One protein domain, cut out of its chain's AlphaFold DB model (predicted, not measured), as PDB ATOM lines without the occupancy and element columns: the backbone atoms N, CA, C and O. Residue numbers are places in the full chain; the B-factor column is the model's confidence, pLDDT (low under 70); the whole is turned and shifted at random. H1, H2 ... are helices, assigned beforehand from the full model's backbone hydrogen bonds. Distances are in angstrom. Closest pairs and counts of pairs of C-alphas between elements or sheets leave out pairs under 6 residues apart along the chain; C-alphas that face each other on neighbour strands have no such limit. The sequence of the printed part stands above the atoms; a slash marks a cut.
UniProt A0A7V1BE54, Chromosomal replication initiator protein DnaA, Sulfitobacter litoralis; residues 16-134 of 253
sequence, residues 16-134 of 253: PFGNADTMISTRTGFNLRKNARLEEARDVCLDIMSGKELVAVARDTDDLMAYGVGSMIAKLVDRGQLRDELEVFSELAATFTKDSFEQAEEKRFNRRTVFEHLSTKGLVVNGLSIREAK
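Overview. This is residues 16 to 134 of the 253 residues of the protein "Chromosomal replication initiator protein DnaA" of Sulfitobacter litoralis (UniProt A0A7V1BE54). H1 and H3 cross closely as the core, with H2 folded back on one side of H1, H4 on its other side, and H5 and short H6 packed on H3. A loop around Arg 27 reaches far out. The 119 printed residues include six named helices, H1 to H6 in order, no named strand: all helix, compact, radius of gyration of the C-alphas 14.4 A, spans 41 by 32 by 25 A.

Arrangement. H3, residues 64 to 78, touches H1, residues 36 to 49, at a steep tilt of 39 degrees; closest C-alphas Ala 66 and Ala 41, 4.1 A. H2, residues 54 to 60, forms a hairpin with H1. H4, residues 85 to 96, touches H1 with a shallow tilt of 17 degrees, opposite ways. H5, residues 111 to 120, and H6, residues 130 to 133, touch H3. Every O i to N i+4 pair in H1 to H5 is within hydrogen-bond range; H6 is too short for one.

Along the chain. H3 spans 20.9 A, H1 19.9 A. C-alpha 36 is at (2.391, 85.272, 14.881), C-alpha 133 at (22.883, 84.914, 24.070).

Size, cuts and confidence. The printed part has no cut. The H4 to H5 link is long. Residues 16 to 34 and 98 to 106 have pLDDT under 70.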
ATOM      1  N   PRO A  16      11.581  76.443   8.021       57.41
ATOM      2  CA  PRO A  16      10.979  76.872   9.295       57.41
ATOM      3  C   PRO A  16      11.431  78.270   9.760       57.41
ATOM      4  O   PRO A  16      10.948  78.781  10.763       57.41
ATOM      5  N   PHE A  17      12.369  78.884   9.040       66.81
ATOM      6  CA  PHE A  17      13.014  80.151   9.349       66.81
ATOM      7  C   PHE A  17      12.285  81.385   8.804       66.81
ATOM      8  O   PHE A  17      12.750  82.487   9.073       66.81
ATOM      9  N   GLY A  18      11.216  81.232   8.013       69.94
ATOM     10  CA  GLY A  18      10.472  82.361   7.427       69.94
ATOM     11  C   GLY A  18       9.772  83.255   8.464       69.94
ATOM     12  O   GLY A  18      10.125  83.261   9.642       69.94
ATOM     13  N   ASN A  19       8.741  83.989   8.057       69.50
ATOM     14  CA  ASN A  19       7.816  84.662   8.976       69.50
ATOM     15  C   ASN A  19       6.458  83.949   8.940       69.50
ATOM     16  O   ASN A  19       5.990  83.575   7.864       69.50
ATOM     17  N   ALA A  20       5.845  83.718  10.105       60.75
ATOM     18  CA  ALA A  20       4.500  83.155  10.178       60.75
ATOM     19  C   ALA A  20       3.488  84.305  10.118       60.75
ATOM     20  O   ALA A  20       3.303  85.020  11.104       60.75
ATOM     21  N   ASP A  21       2.849  84.510   8.967       57.78
ATOM     22  CA  ASP A  21       1.769  85.493   8.874       57.78
ATOM     23  C   ASP A  21       0.453  84.868   9.324       57.78
ATOM     24  O   ASP A  21       0.014  83.851   8.781       57.78
ATOM     25  N   THR A  22      -0.237  85.532  10.247       43.34
ATOM     26  CA  THR A  22      -1.682  85.373  10.401       43.34
ATOM     27  C   THR A  22      -2.352  86.682   9.997       43.34
ATOM     28  O   THR A  22      -2.142  87.742  10.583       43.34
ATOM     29  N   MET A  23      -3.171  86.630   8.946       37.22
ATOM     30  CA  MET A  23      -4.010  87.758   8.542       37.22
ATOM     31  C   MET A  23      -5.145  87.916   9.563       37.22
ATOM     32  O   MET A  23      -6.142  87.200   9.479       37.22
ATOM     33  N   ILE A  24      -5.042  88.849  10.516       40.12
ATOM     34  CA  ILE A  24      -6.216  89.258  11.303       40.12
ATOM     35  C   ILE A  24      -6.982  90.314  10.503       40.12
ATOM     36  O   ILE A  24      -6.686  91.504  10.563       40.12
ATOM     37  N   SER A  25      -7.989  89.871   9.750       35.97
ATOM     38  CA  SER A  25      -9.002  90.770   9.196       35.97
ATOM     39  C   SER A  25      -9.890  91.257  10.342       35.97
ATOM     40  O   SER A  25     -10.703  90.495  10.868       35.97
ATOM     41  N   THR A  26      -9.727  92.509  10.771       38.06
ATOM     42  CA  THR A  26     -10.696  93.148  11.673       38.06
ATOM     43  C   THR A  26     -11.705  93.957  10.857       38.06
ATOM     44  O   THR A  26     -11.363  94.610   9.874       38.06
ATOM     45  N   ARG A  27     -12.985  93.929  11.264       35.19
ATOM     46  CA  ARG A  27     -14.089  94.667  10.608       35.19
ATOM     47  C   ARG A  27     -13.951  96.196  10.684       35.19
ATOM     48  O   ARG A  27     -14.717  96.902  10.039       35.19
ATOM     49  N   THR A  28     -12.997  96.712  11.454       38.19
ATOM     50  CA  THR A  28     -12.803  98.140  11.716       38.19
ATOM     51  C   THR A  28     -11.380  98.566  11.371       38.19
ATOM     52  O   THR A  28     -10.549  98.714  12.255       38.19
ATOM     53  N   GLY A  29     -11.110  98.762  10.078       36.00
ATOM     54  CA  GLY A  29     -10.201  99.787   9.538       36.00
ATOM     55  C   GLY A  29      -8.711  99.812   9.917       36.00
ATOM     56  O   GLY A  29      -7.980 100.573   9.294       36.00
ATOM     57  N   PHE A  30      -8.225  99.005  10.858       37.56
ATOM     58  CA  PHE A  30      -6.806  98.899  11.197       37.56
ATOM     59  C   PHE A  30      -6.355  97.449  11.026       37.56
ATOM     60  O   PHE A  30      -6.541  96.601  11.898       37.56
ATOM     61  N   ASN A  31      -5.734  97.164   9.881       42.09
ATOM     62  CA  ASN A  31      -4.921  95.964   9.722       42.09
ATOM     63  C   ASN A  31      -3.637  96.157  10.540       42.09
ATOM     64  O   ASN A  31      -2.623  96.607  10.011       42.09
ATOM     65  N   LEU A  32      -3.674  95.849  11.838       46.38
ATOM     66  CA  LEU A  32      -2.449  95.583  12.590       46.38
ATOM     67  C   LEU A  32      -1.817  94.333  11.966       46.38
ATOM     68  O   LEU A  32      -2.351  93.232  12.091       46.38
ATOM     69  N   ARG A  33      -0.726  94.519  11.215       54.62
ATOM     70  CA  ARG A  33       0.053  93.428  10.621       54.62
ATOM     71  C   ARG A  33       0.725  92.662  11.756       54.62
ATOM     72  O   ARG A  33       1.536  93.231  12.479       54.62
ATOM     73  N   LYS A  34       0.357  91.396  11.936       59.22
ATOM     74  CA  LYS A  34       0.877  90.542  13.006       59.22
ATOM     75  C   LYS A  34       1.755  89.457  12.409       59.22
ATOM     76  O   LYS A  34       1.344  88.753  11.491       59.22
ATOM     77  N   ASN A  35       2.962  89.326  12.946       76.19
ATOM     78  CA  ASN A  35       3.783  88.142  12.750       76.19
ATOM     79  C   ASN A  35       3.546  87.248  13.971       76.19
ATOM     80  O   ASN A  35       4.008  87.575  15.063       76.19
ATOM     81  N   ALA A  36       2.799  86.157  13.789       82.25
ATOM     82  CA  ALA A  36       2.391  85.272  14.881       82.25
ATOM     83  C   ALA A  36       3.603  84.723  15.643       82.25
ATOM     84  O   ALA A  36       3.604  84.692  16.867       82.25
ATOM     85  N   ARG A  37       4.678  84.393  14.918       88.31
ATOM     86  CA  ARG A  37       5.931  83.895  15.498       88.31
ATOM     87  C   ARG A  37       6.638  84.951  16.351       88.31
ATOM     88  O   ARG A  37       7.243  84.610  17.362       88.31
ATOM     89  N   LEU A  38       6.584  86.228  15.961       88.44
ATOM     90  CA  LEU A  38       7.132  87.320  16.772       88.44
ATOM     91  C   LEU A  38       6.287  87.569  18.029       88.44
ATOM     92  O   LEU A  38       6.857  87.782  19.097       88.44
ATOM     93  N   GLU A  39       4.957  87.556  17.905       88.50
ATOM     94  CA  GLU A  39       4.052  87.703  19.056       88.50
ATOM     95  C   GLU A  39       4.282  86.575  20.063       88.50
ATOM     96  O   GLU A  39       4.537  86.829  21.235       88.50
ATOM     97  N   GLU A  40       4.339  85.339  19.583       92.12
ATOM     98  CA  GLU A  40       4.619  84.176  20.413       92.12
ATOM     99  C   GLU A  40       6.024  84.228  21.043       92.12
ATOM    100  O   GLU A  40       6.197  83.885  22.210       92.12
ATOM    101  N   ALA A  41       7.041  84.732  20.331       94.06
ATOM    102  CA  ALA A  41       8.374  84.935  20.908       94.06
ATOM    103  C   ALA A  41       8.365  85.967  22.048       94.06
ATOM    104  O   ALA A  41       9.123  85.833  23.013       94.06
ATOM    105  N   ARG A  42       7.515  86.998  21.942       93.94
ATOM    106  CA  ARG A  42       7.293  87.973  23.013       93.94
ATOM    107  C   ARG A  42       6.625  87.317  24.212       93.94
ATOM    108  O   ARG A  42       7.107  87.507  25.327       93.94
ATOM    109  N   ASP A  43       5.591  86.518  23.988       94.94
ATOM    110  CA  ASP A  43       4.878  85.815  25.056       94.94
ATOM    111  C   ASP A  43       5.806  84.841  25.795       94.94
ATOM    112  O   ASP A  43       5.873  84.874  27.021       94.94
ATOM    113  N   VAL A  44       6.634  84.077  25.069       96.50
ATOM    114  CA  VAL A  44       7.690  83.223  25.648       96.50
ATOM    115  C   VAL A  44       8.645  84.028  26.532       96.50
ATOM    116  O   VAL A  44       9.008  83.577  27.619       96.50
ATOM    117  N   CYS A  45       9.078  85.206  26.074       96.25
ATOM    118  CA  CYS A  45       9.988  86.057  26.837       96.25
ATOM    119  C   CYS A  45       9.351  86.515  28.156       96.25
ATOM    120  O   CYS A  45       9.939  86.328  29.223       96.25
ATOM    121  N   LEU A  46       8.132  87.052  28.080       95.50
ATOM    122  CA  LEU A  46       7.377  87.542  29.235       95.50
ATOM    123  C   LEU A  46       7.067  86.422  30.231       95.50
ATOM    124  O   LEU A  46       7.242  86.604  31.436       95.50
ATOM    125  N   ASP A  47       6.674  85.250  29.739       97.50
ATOM    126  CA  ASP A  47       6.421  84.070  30.559       97.50
ATOM    127  C   ASP A  47       7.668  83.680  31.369       97.50
ATOM    128  O   ASP A  47       7.587  83.524  32.591       97.50
ATOM    129  N   ILE A  48       8.838  83.584  30.725       96.62
ATOM    130  CA  ILE A  48      10.102  83.258  31.406       96.62
ATOM    131  C   ILE A  48      10.450  84.331  32.444       96.62
ATOM    132  O   ILE A  48      10.805  83.999  33.575       96.62
ATOM    133  N   MET A  49      10.317  85.609  32.087       94.50
ATOM    134  CA  MET A  49      10.610  86.732  32.983       94.50
ATOM    135  C   MET A  49       9.656  86.817  34.178       94.50
ATOM    136  O   MET A  49      10.057  87.253  35.255       94.50
ATOM    137  N   SER A  50       8.415  86.354  34.020       96.56
ATOM    138  CA  SER A  50       7.440  86.245  35.113       96.56
ATOM    139  C   SER A  50       7.720  85.081  36.075       96.56
ATOM    140  O   SER A  50       7.036  84.937  37.087       96.56
ATOM    141  N   GLY A  51       8.726  84.248  35.779       96.44
ATOM    142  CA  GLY A  51       9.096  83.082  36.581       96.44
ATOM    143  C   GLY A  51       8.341  81.801  36.220       96.44
ATOM    144  O   GLY A  51       8.401  80.831  36.980       96.44
ATOM    145  N   LYS A  52       7.638  81.754  35.078       96.81
ATOM    146  CA  LYS A  52       6.978  80.531  34.601       96.81
ATOM    147  C   LYS A  52       8.021  79.445  34.334       96.81
ATOM    148  O   LYS A  52       9.070  79.691  33.740       96.81
ATOM    149  N   GLU A  53       7.733  78.215  34.761       94.81
ATOM    150  CA  GLU A  53       8.660  77.099  34.566       94.81
ATOM    151  C   GLU A  53       8.925  76.847  33.074       94.81
ATOM    152  O   GLU A  53       7.987  76.718  32.286       94.81
ATOM    153  N   LEU A  54      10.197  76.670  32.691       93.56
ATOM    154  CA  LEU A  54      10.605  76.441  31.294       93.56
ATOM    155  C   LEU A  54       9.869  75.278  30.617       93.56
ATOM    156  O   LEU A  54       9.661  75.308  29.408       93.56
ATOM    157  N   VAL A  55       9.469  74.260  31.383       94.00
ATOM    158  CA  VAL A  55       8.688  73.128  30.869       94.00
ATOM    159  C   VAL A  55       7.261  73.523  30.490       94.00
ATOM    160  O   VAL A  55       6.744  73.037  29.486       94.00
ATOM    161  N   ALA A  56       6.636  74.419  31.257       94.50
ATOM    162  CA  ALA A  56       5.320  74.958  30.941       94.50
ATOM    163  C   ALA A  56       5.414  75.903  29.743       94.50
ATOM    164  O   ALA A  56       4.631  75.758  28.815       94.50
ATOM    165  N   VAL A  57       6.424  76.782  29.710       95.81
ATOM    166  CA  VAL A  57       6.693  77.647  28.549       95.81
ATOM    167  C   VAL A  57       6.857  76.809  27.281       95.81
ATOM    168  O   VAL A  57       6.144  77.025  26.311       95.81
ATOM    169  N   ALA A  58       7.728  75.796  27.306       93.25
ATOM    170  CA  ALA A  58       7.965  74.922  26.157       93.25
ATOM    171  C   ALA A  58       6.698  74.189  25.689       93.25
ATOM    172  O   ALA A  58       6.500  74.030  24.490       93.25
ATOM    173  N   ARG A  59       5.852  73.734  26.619       93.44
ATOM    174  CA  ARG A  59       4.591  73.050  26.301       93.44
ATOM    175  C   ARG A  59       3.554  73.989  25.688       93.44
ATOM    176  O   ARG A  59       2.785  73.546  24.847       93.44
ATOM    177  N   ASP A  60       3.525  75.233  26.145       93.00
ATOM    178  CA  ASP A  60       2.532  76.223  25.739       93.00
ATOM    179  C   ASP A  60       2.982  77.018  24.487       93.00
ATOM    180  O   ASP A  60       2.251  77.892  24.039       93.00
ATOM    181  N   THR A  61       4.169  76.722  23.930       90.25
ATOM    182  CA  THR A  61       4.676  77.313  22.678       90.25
ATOM    183  C   THR A  61       4.476  76.347  21.505       90.25
ATOM    184  O   THR A  61       4.995  75.227  21.528       90.25
ATOM    185  N   ASP A  62       3.789  76.800  20.463       87.88
ATOM    186  CA  ASP A  62       3.531  76.109  19.201       87.88
ATOM    187  C   ASP A  62       4.729  76.195  18.236       87.88
ATOM    188  O   ASP A  62       5.114  75.195  17.617       87.88
ATOM    189  N   ASP A  63       5.356  77.371  18.099       89.12
ATOM    190  CA  ASP A  63       6.467  77.582  17.165       89.12
ATOM    191  C   ASP A  63       7.843  77.453  17.843       89.12
ATOM    192  O   ASP A  63       8.248  78.221  18.719       89.12
ATOM    193  N   LEU A  64       8.641  76.487  17.380       87.94
ATOM    194  CA  LEU A  64       9.974  76.239  17.933       87.94
ATOM    195  C   LEU A  64      10.927  77.438  17.764       87.94
ATOM    196  O   LEU A  64      11.817  77.628  18.595       87.94
ATOM    197  N   MET A  65      10.791  78.237  16.698       90.00
ATOM    198  CA  MET A  65      11.640  79.415  16.493       90.00
ATOM    199  C   MET A  65      11.221  80.536  17.438       90.00
ATOM    200  O   MET A  65      12.103  81.186  18.003       90.00
ATOM    201  N   ALA A  66       9.915  80.712  17.665       92.38
ATOM    202  CA  ALA A  66       9.397  81.612  18.691       92.38
ATOM    203  C   ALA A  66       9.948  81.241  20.073       92.38
ATOM    204  O   ALA A  66      10.549  82.089  20.734       92.38
ATOM    205  N   TYR A  67       9.884  79.957  20.447       94.50
ATOM    206  CA  TYR A  67      10.479  79.446  21.686       94.50
ATOM    207  C   TYR A  67      11.972  79.792  21.797       94.50
ATOM    208  O   TYR A  67      12.437  80.311  22.817       94.50
ATOM    209  N   GLY A  68      12.741  79.524  20.738       95.06
ATOM    210  CA  GLY A  68      14.179  79.782  20.708       95.06
ATOM    211  C   GLY A  68      14.535  81.259  20.830       95.06
ATOM    212  O   GLY A  68      15.436  81.607  21.596       95.06
ATOM    213  N   VAL A  69      13.853  82.121  20.075       95.56
ATOM    214  CA  VAL A  69      14.083  83.570  20.094       95.56
ATOM    215  C   VAL A  69      13.623  84.173  21.417       95.56
ATOM    216  O   VAL A  69      14.411  84.871  22.047       95.56
ATOM    217  N   GLY A  70      12.413  83.858  21.880       95.94
ATOM    218  CA  GLY A  70      11.882  84.355  23.149       95.94
ATOM    219  C   GLY A  70      12.758  83.965  24.338       95.94
ATOM    220  O   GLY A  70      13.134  84.819  25.135       95.94
ATOM    221  N   SER A  71      13.210  82.707  24.397       97.06
ATOM    222  CA  SER A  71      14.128  82.244  25.450       97.06
ATOM    223  C   SER A  71      15.505  82.918  25.385       97.06
ATOM    224  O   SER A  71      16.139  83.146  26.415       97.06
ATOM    225  N   MET A  72      15.995  83.225  24.178       97.25
ATOM    226  CA  MET A  72      17.242  83.972  23.981       97.25
ATOM    227  C   MET A  72      17.099  85.416  24.472       97.25
ATOM    228  O   MET A  72      17.963  85.887  25.207       97.25
ATOM    229  N   ILE A  73      16.011  86.103  24.111       96.56
ATOM    230  CA  ILE A  73      15.737  87.475  24.559       96.56
ATOM    231  C   ILE A  73      15.566  87.509  26.081       96.56
ATOM    232  O   ILE A  73      16.246  88.300  26.726       96.56
ATOM    233  N   ALA A  74      14.790  86.594  26.669       95.88
ATOM    234  CA  ALA A  74      14.620  86.506  28.122       95.88
ATOM    235  C   ALA A  74      15.958  86.356  28.859       95.88
ATOM    236  O   ALA A  74      16.198  87.025  29.862       95.88
ATOM    237  N   LYS A  75      16.874  85.530  28.335       96.00
ATOM    238  CA  LYS A  75      18.229  85.411  28.891       96.00
ATOM    239  C   LYS A  75      19.005  86.726  28.794       96.00
ATOM    240  O   LYS A  75      19.718  87.078  29.729       96.00
ATOM    241  N   LEU A  76      18.919  87.426  27.663       95.81
ATOM    242  CA  LEU A  76      19.595  88.713  27.492       95.81
ATOM    243  C   LEU A  76      19.041  89.761  28.468       95.81
ATOM    244  O   LEU A  76      19.830  90.514  29.036       95.81
ATOM    245  N   VAL A  77      17.727  89.772  28.710       94.19
ATOM    246  CA  VAL A  77      17.095  90.634  29.721       94.19
ATOM    247  C   VAL A  77      17.598  90.289  31.125       94.19
ATOM    248  O   VAL A  77      18.124  91.166  31.805       94.19
ATOM    249  N   ASP A  78      17.532  89.014  31.526       93.88
ATOM    250  CA  ASP A  78      18.011  88.515  32.832       93.88
ATOM    251  C   ASP A  78      19.467  88.920  33.118       93.88
ATOM    252  O   ASP A  78      19.846  89.229  34.247       93.88
ATOM    253  N   ARG A  79      20.298  88.972  32.073       94.56
ATOM    254  CA  ARG A  79      21.719  89.325  32.175       94.56
ATOM    255  C   ARG A  79      22.012  90.817  32.056       94.56
ATOM    256  O   ARG A  79      23.187  91.180  32.085       94.56
ATOM    257  N   GLY A  80      20.999  91.671  31.902       93.75
ATOM    258  CA  GLY A  80      21.192  93.102  31.648       93.75
ATOM    259  C   GLY A  80      21.975  93.366  30.357       93.75
ATOM    260  O   GLY A  80      22.762  94.304  30.276       93.75
ATOM    261  N   GLN A  81      21.822  92.482  29.368       94.31
ATOM    262  CA  GLN A  81      22.546  92.515  28.095       94.31
ATOM    263  C   GLN A  81      21.750  93.190  26.971       94.31
ATOM    264  O   GLN A  81      22.271  93.299  25.858       94.31
ATOM    265  N   LEU A  82      20.531  93.658  27.259       91.75
ATOM    266  CA  LEU A  82      19.728  94.522  26.391       91.75
ATOM    267  C   LEU A  82      19.737  95.960  26.907       91.75
ATOM    268  O   LEU A  82      19.806  96.185  28.114       91.75
ATOM    269  N   ARG A  83      19.647  96.928  25.989       81.06
ATOM    270  CA  ARG A  83      19.530  98.350  26.347       81.06
ATOM    271  C   ARG A  83      18.117  98.741  26.791       81.06
ATOM    272  O   ARG A  83      17.994  99.452  27.782       81.06
ATOM    273  N   ASP A  84      17.091  98.261  26.088       82.69
ATOM    274  CA  ASP A  84      15.671  98.483  26.391       82.69
ATOM    275  C   ASP A  84      14.835  97.322  25.811       82.69
ATOM    276  O   ASP A  84      14.934  96.998  24.627       82.69
ATOM    277  N   GLU A  85      14.036  96.652  26.647       77.88
ATOM    278  CA  GLU A  85      13.206  95.504  26.250       77.88
ATOM    279  C   GLU A  85      12.021  95.899  25.353       77.88
ATOM    280  O   GLU A  85      11.705  95.196  24.385       77.88
ATOM    281  N   LEU A  86      11.363  97.023  25.649       78.19
ATOM    282  CA  LEU A  86      10.221  97.507  24.871       78.19
ATOM    283  C   LEU A  86      10.682  97.976  23.488       78.19
ATOM    284  O   LEU A  86      10.021  97.688  22.485       78.19
ATOM    285  N   GLU A  87      11.843  98.632  23.426       86.12
ATOM    286  CA  GLU A  87      12.484  99.021  22.166       86.12
ATOM    287  C   GLU A  87      12.819  97.793  21.305       86.12
ATOM    288  O   GLU A  87      12.574  97.801  20.098       86.12
ATOM    289  N   VAL A  88      13.299  96.703  21.918       90.06
ATOM    290  CA  VAL A  88      13.657  95.465  21.207       90.06
ATOM    291  C   VAL A  88      12.470  94.875  20.453       90.06
ATOM    292  O   VAL A  88      12.575  94.658  19.246       90.06
ATOM    293  N   PHE A  89      11.327  94.639  21.100       89.25
ATOM    294  CA  PHE A  89      10.176  94.052  20.400       89.25
ATOM    295  C   PHE A  89       9.559  95.004  19.367       89.25
ATOM    296  O   PHE A  89       9.089  94.537  18.327       89.25
ATOM    297  N   SER A  90       9.612  96.319  19.602       86.75
ATOM    298  CA  SER A  90       9.202  97.322  18.611       86.75
ATOM    299  C   SER A  90      10.088  97.285  17.358       86.75
ATOM    300  O   SER A  90       9.586  97.266  16.234       86.75
ATOM    301  N   GLU A  91      11.409  97.216  17.530       88.25
ATOM    302  CA  GLU A  91      12.374  97.135  16.425       88.25
ATOM    303  C   GLU A  91      12.262  95.806  15.658       88.25
ATOM    304  O   GLU A  91      12.348  95.779  14.425       88.25
ATOM    305  N   LEU A  92      12.038  94.692  16.365       88.62
ATOM    306  CA  LEU A  92      11.800  93.395  15.729       88.62
ATOM    307  C   LEU A  92      10.496  93.395  14.927       88.62
ATOM    308  O   LEU A  92      10.478  92.860  13.818       88.62
ATOM    309  N   ALA A  93       9.437  94.037  15.427       85.19
ATOM    310  CA  ALA A  93       8.195  94.196  14.678       85.19
ATOM    311  C   ALA A  93       8.427  94.985  13.385       85.19
ATOM    312  O   ALA A  93       8.033  94.521  12.318       85.19
ATOM    313  N   ALA A  94       9.152  96.103  13.445       82.25
ATOM    314  CA  ALA A  94       9.478  96.904  12.262       82.25
ATOM    315  C   ALA A  94      10.334  96.156  11.220       82.25
ATOM    316  O   ALA A  94      10.317  96.502  10.045       82.25
ATOM    317  N   THR A  95      11.091  95.138  11.638       82.56
ATOM    318  CA  THR A  95      12.058  94.443  10.770       82.56
ATOM    319  C   THR A  95      11.551  93.117  10.209       82.56
ATOM    320  O   THR A  95      11.882  92.763   9.079       82.56
ATOM    321  N   PHE A  96      10.814  92.346  11.010       79.69
ATOM    322  CA  PHE A  96      10.438  90.963  10.694       79.69
ATOM    323  C   PHE A  96       8.936  90.797  10.426       79.69
ATOM    324  O   PHE A  96       8.482  89.687  10.157       79.69
ATOM    325  N   THR A  97       8.131  91.861  10.490       73.69
ATOM    326  CA  THR A  97       6.746  91.809   9.989       73.69
ATOM    327  C   THR A  97       6.726  92.079   8.484       73.69
ATOM    328  O   THR A  97       7.499  92.890   7.979       73.69
ATOM    329  N   LYS A  98       5.878  91.362   7.733       64.12
ATOM    330  CA  LYS A  98       5.793  91.544   6.280       64.12
ATOM    331  C   LYS A  98       5.208  92.907   5.935       64.12
ATOM    332  O   LYS A  98       3.997  93.112   6.047       64.12
ATOM    333  N   ASP A  99       6.037  93.790   5.395       54.03
ATOM    334  CA  ASP A  99       5.548  94.940   4.650       54.03
ATOM    335  C   ASP A  99       5.181  94.513   3.229       54.03
ATOM    336  O   ASP A  99       6.024  94.339   2.358       54.03
ATOM    337  N   SER A 100       3.882  94.351   2.967       50.62
ATOM    338  CA  SER A 100       3.350  93.964   1.650       50.62
ATOM    339  C   SER A 100       3.538  95.028   0.549       50.62
ATOM    340  O   SER A 100       2.855  94.958  -0.468       50.62
ATOM    341  N   PHE A 101       4.401  96.031   0.744       51.50
ATOM    342  CA  PHE A 101       4.559  97.157  -0.181       51.50
ATOM    343  C   PHE A 101       5.981  97.392  -0.691       51.50
ATOM    344  O   PHE A 101       6.126  98.106  -1.680       51.50
ATOM    345  N   GLU A 102       7.011  96.753  -0.134       46.38
ATOM    346  CA  GLU A 102       8.373  96.897  -0.651       46.38
ATOM    347  C   GLU A 102       9.056  95.546  -0.833       46.38
ATOM    348  O   GLU A 102       8.877  94.614  -0.056       46.38
ATOM    349  N   GLN A 103       9.872  95.464  -1.884       42.28
ATOM    350  CA  GLN A 103      10.749  94.342  -2.228       42.28
ATOM    351  C   GLN A 103      11.891  94.160  -1.203       42.28
ATOM    352  O   GLN A 103      13.009  93.809  -1.578       42.28
ATOM    353  N   ALA A 104      11.647  94.445   0.079       48.00
ATOM    354  CA  ALA A 104      12.606  94.220   1.142       48.00
ATOM    355  C   ALA A 104      12.954  92.727   1.169       48.00
ATOM    356  O   ALA A 104      12.069  91.869   1.171       48.00
ATOM    357  N   GLU A 105      14.251  92.414   1.145       53.94
ATOM    358  CA  GLU A 105      14.727  91.047   1.332       53.94
ATOM    359  C   GLU A 105      14.132  90.502   2.636       53.94
ATOM    360  O   GLU A 105      14.450  90.988   3.721       53.94
ATOM    361  N   GLU A 106      13.230  89.526   2.522       61.50
ATOM    362  CA  GLU A 106      12.538  88.944   3.667       61.50
ATOM    363  C   GLU A 106      13.568  88.380   4.654       61.50
ATOM    364  O   GLU A 106      14.233  87.368   4.399       61.50
ATOM    365  N   LYS A 107      13.736  89.063   5.789       74.88
ATOM    366  CA  LYS A 107      14.611  88.602   6.861       74.88
ATOM    367  C   LYS A 107      13.910  87.477   7.617       74.88
ATOM    368  O   LYS A 107      12.779  87.623   8.076       74.88
ATOM    369  N   ARG A 108      14.618  86.359   7.764       82.44
ATOM    370  CA  ARG A 108      14.194  85.184   8.537       82.44
ATOM    371  C   ARG A 108      14.002  85.519   9.999       82.44
ATOM    372  O   ARG A 108      14.849  86.217  10.547       82.44
ATOM    373  N   PHE A 109      13.025  84.927  10.667       87.12
ATOM    374  CA  PHE A 109      12.901  85.043  12.115       87.12
ATOM    375  C   PHE A 109      13.483  83.811  12.815       87.12
ATOM    376  O   PHE A 109      12.827  82.780  12.957       87.12
ATOM    377  N   ASN A 110      14.743  83.907  13.246       90.56
ATOM    378  CA  ASN A 110      15.415  82.885  14.047       90.56
ATOM    379  C   ASN A 110      16.452  83.523  14.990       90.56
ATOM    380  O   ASN A 110      16.731  84.719  14.908       90.56
ATOM    381  N   ARG A 111      17.052  82.730  15.893       94.06
ATOM    382  CA  ARG A 111      18.020  83.245  16.883       94.06
ATOM    383  C   ARG A 111      19.191  83.991  16.244       94.06
ATOM    384  O   ARG A 111      19.625  85.002  16.784       94.06
ATOM    385  N   ARG A 112      19.704  83.510  15.106       92.56
ATOM    386  CA  ARG A 112      20.854  84.116  14.430       92.56
ATOM    387  C   ARG A 112      20.504  85.476  13.848       92.56
ATOM    388  O   ARG A 112      21.162  86.452  14.189       92.56
ATOM    389  N   THR A 113      19.480  85.550  13.011       91.56
ATOM    390  CA  THR A 113      19.100  86.797  12.334       91.56
ATOM    391  C   THR A 113      18.575  87.846  13.305       91.56
ATOM    392  O   THR A 113      18.892  89.023  13.151       91.56
ATOM    393  N   VAL A 114      17.840  87.433  14.343       93.56
ATOM    394  CA  VAL A 114      17.411  88.327  15.426       93.56
ATOM    395  C   VAL A 114      18.626  88.872  16.170       93.56
ATOM    396  O   VAL A 114      18.757  90.084  16.310       93.56
ATOM    397  N   PHE A 115      19.560  88.014  16.591       94.81
ATOM    398  CA  PHE A 115      20.759  88.461  17.302       94.81
ATOM    399  C   PHE A 115      21.646  89.386  16.453       94.81
ATOM    400  O   PHE A 115      22.096  90.424  16.939       94.81
ATOM    401  N   GLU A 116      21.875  89.044  15.181       92.12
ATOM    402  CA  GLU A 116      22.618  89.874  14.221       92.12
ATOM    403  C   GLU A 116      21.958  91.249  14.041       92.12
ATOM    404  O   GLU A 116      22.645  92.275  14.032       92.12
ATOM    405  N   HIS A 117      20.625  91.289  13.953       93.06
ATOM    406  CA  HIS A 117      19.868  92.533  13.826       93.06
ATOM    407  C   HIS A 117      19.972  93.404  15.081       93.06
ATOM    408  O   HIS A 117      20.352  94.571  14.981       93.06
ATOM    409  N   LEU A 118      19.728  92.833  16.265       93.69
ATOM    410  CA  LEU A 118      19.850  93.557  17.536       93.69
ATOM    411  C   LEU A 118      21.278  94.072  17.765       93.69
ATOM    412  O   LEU A 118      21.462  95.193  18.240       93.69
ATOM    413  N   SER A 119      22.288  93.291  17.371       93.38
ATOM    414  CA  SER A 119      23.698  93.707  17.397       93.38
ATOM    415  C   SER A 119      23.955  94.894  16.476       93.38
ATOM    416  O   SER A 119      24.570  95.873  16.890       93.38
ATOM    417  N   THR A 120      23.434  94.845  15.249       92.38
ATOM    418  CA  THR A 120      23.579  95.926  14.261       92.38
ATOM    419  C   THR A 120      22.916  97.221  14.729       92.38
ATOM    420  O   THR A 120      23.436  98.307  14.483       92.38
ATOM    421  N   LYS A 121      21.788  97.119  15.438       92.00
ATOM    422  CA  LYS A 121      21.071  98.264  16.018       92.00
ATOM    423  C   LYS A 121      21.660  98.753  17.342       92.00
ATOM    424  O   LYS A 121      21.206  99.761  17.870       92.00
ATOM    425  N   GLY A 122      22.675  98.070  17.875       93.00
ATOM    426  CA  GLY A 122      23.274  98.408  19.164       93.00
ATOM    427  C   GLY A 122      22.334  98.177  20.349       93.00
ATOM    428  O   GLY A 122      22.534  98.790  21.391       93.00
ATOM    429  N   LEU A 123      21.323  97.316  20.200       93.75
ATOM    430  CA  LEU A 123      20.341  96.992  21.244       93.75
ATOM    431  C   LEU A 123      20.836  95.911  22.212       93.75
ATOM    432  O   LEU A 123      20.299  95.783  23.310       93.75
ATOM    433  N   VAL A 124      21.879  95.169  21.833       94.19
ATOM    434  CA  VAL A 124      22.647  94.293  22.730       94.19
ATOM    435  C   VAL A 124      23.959  94.960  23.145       94.19
ATOM    436  O   VAL A 124      24.478  95.840  22.453       94.19
ATOM    437  N   VAL A 125      24.525  94.531  24.273       92.19
ATOM    438  CA  VAL A 125      25.850  94.992  24.716       92.19
ATOM    439  C   VAL A 125      26.939  94.674  23.685       92.19
ATOM    440  O   VAL A 125      26.954  93.615  23.054       92.19
ATOM    441  N   ASN A 126      27.878  95.607  23.516       89.88
ATOM    442  CA  ASN A 126      28.942  95.488  22.521       89.88
ATOM    443  C   ASN A 126      29.840  94.275  22.797       89.88
ATOM    444  O   ASN A 126      30.255  94.041  23.931       89.88
ATOM    445  N   GLY A 127      30.198  93.547  21.737       87.00
ATOM    446  CA  GLY A 127      31.116  92.408  21.812       87.00
ATOM    447  C   GLY A 127      30.485  91.097  22.282       87.00
ATOM    448  O   GLY A 127      31.193  90.096  22.362       87.00
ATOM    449  N   LEU A 128      29.175  91.076  22.551       90.56
ATOM    450  CA  LEU A 128      28.466  89.854  22.909       90.56
ATOM    451  C   LEU A 128      28.483  88.857  21.746       90.56
ATOM    452  O   LEU A 128      28.163  89.201  20.607       90.56
ATOM    453  N   SER A 129      28.826  87.603  22.024       88.81
ATOM    454  CA  SER A 129      28.706  86.533  21.036       88.81
ATOM    455  C   SER A 129      27.310  85.909  21.055       88.81
ATOM    456  O   SER A 129      26.665  85.796  22.098       88.81
ATOM    457  N   ILE A 130      26.865  85.382  19.910       87.06
ATOM    458  CA  ILE A 130      25.591  84.653  19.832       87.06
ATOM    459  C   ILE A 130      25.553  83.446  20.788       87.06
ATOM    460  O   ILE A 130      24.498  83.080  21.297       87.06
ATOM    461  N   ARG A 131      26.708  82.833  21.087       88.19
ATOM    462  CA  ARG A 131      26.810  81.754  22.080       88.19
ATOM    463  C   ARG A 131      26.359  82.233  23.458       88.19
ATOM    464  O   ARG A 131      25.639  81.514  24.145       88.19
ATOM    465  N   GLU A 132      26.792  83.421  23.865       90.25
ATOM    466  CA  GLU A 132      26.450  83.996  25.166       90.25
ATOM    467  C   GLU A 132      24.966  84.351  25.255       90.25
ATOM    468  O   GLU A 132      24.383  84.197  26.325       90.25
ATOM    469  N   ALA A 133      24.326  84.689  24.134       91.94
ATOM    470  CA  ALA A 133      22.883  84.914  24.070       91.94
ATOM    471  C   ALA A 133      22.053  83.623  24.209       91.94
ATOM    472  O   ALA A 133      20.913  83.655  24.664       91.94
ATOM    473  N   LYS A 134      22.598  82.452  23.857       92.19
ATOM    474  CA  LYS A 134      21.829  81.193  23.849       92.19
ATOM    475  C   LYS A 134      21.621  80.605  25.252       92.19
ATOM    476  O   LYS A 134      22.587  80.505  26.017       92.19
TER     477      LYS A 134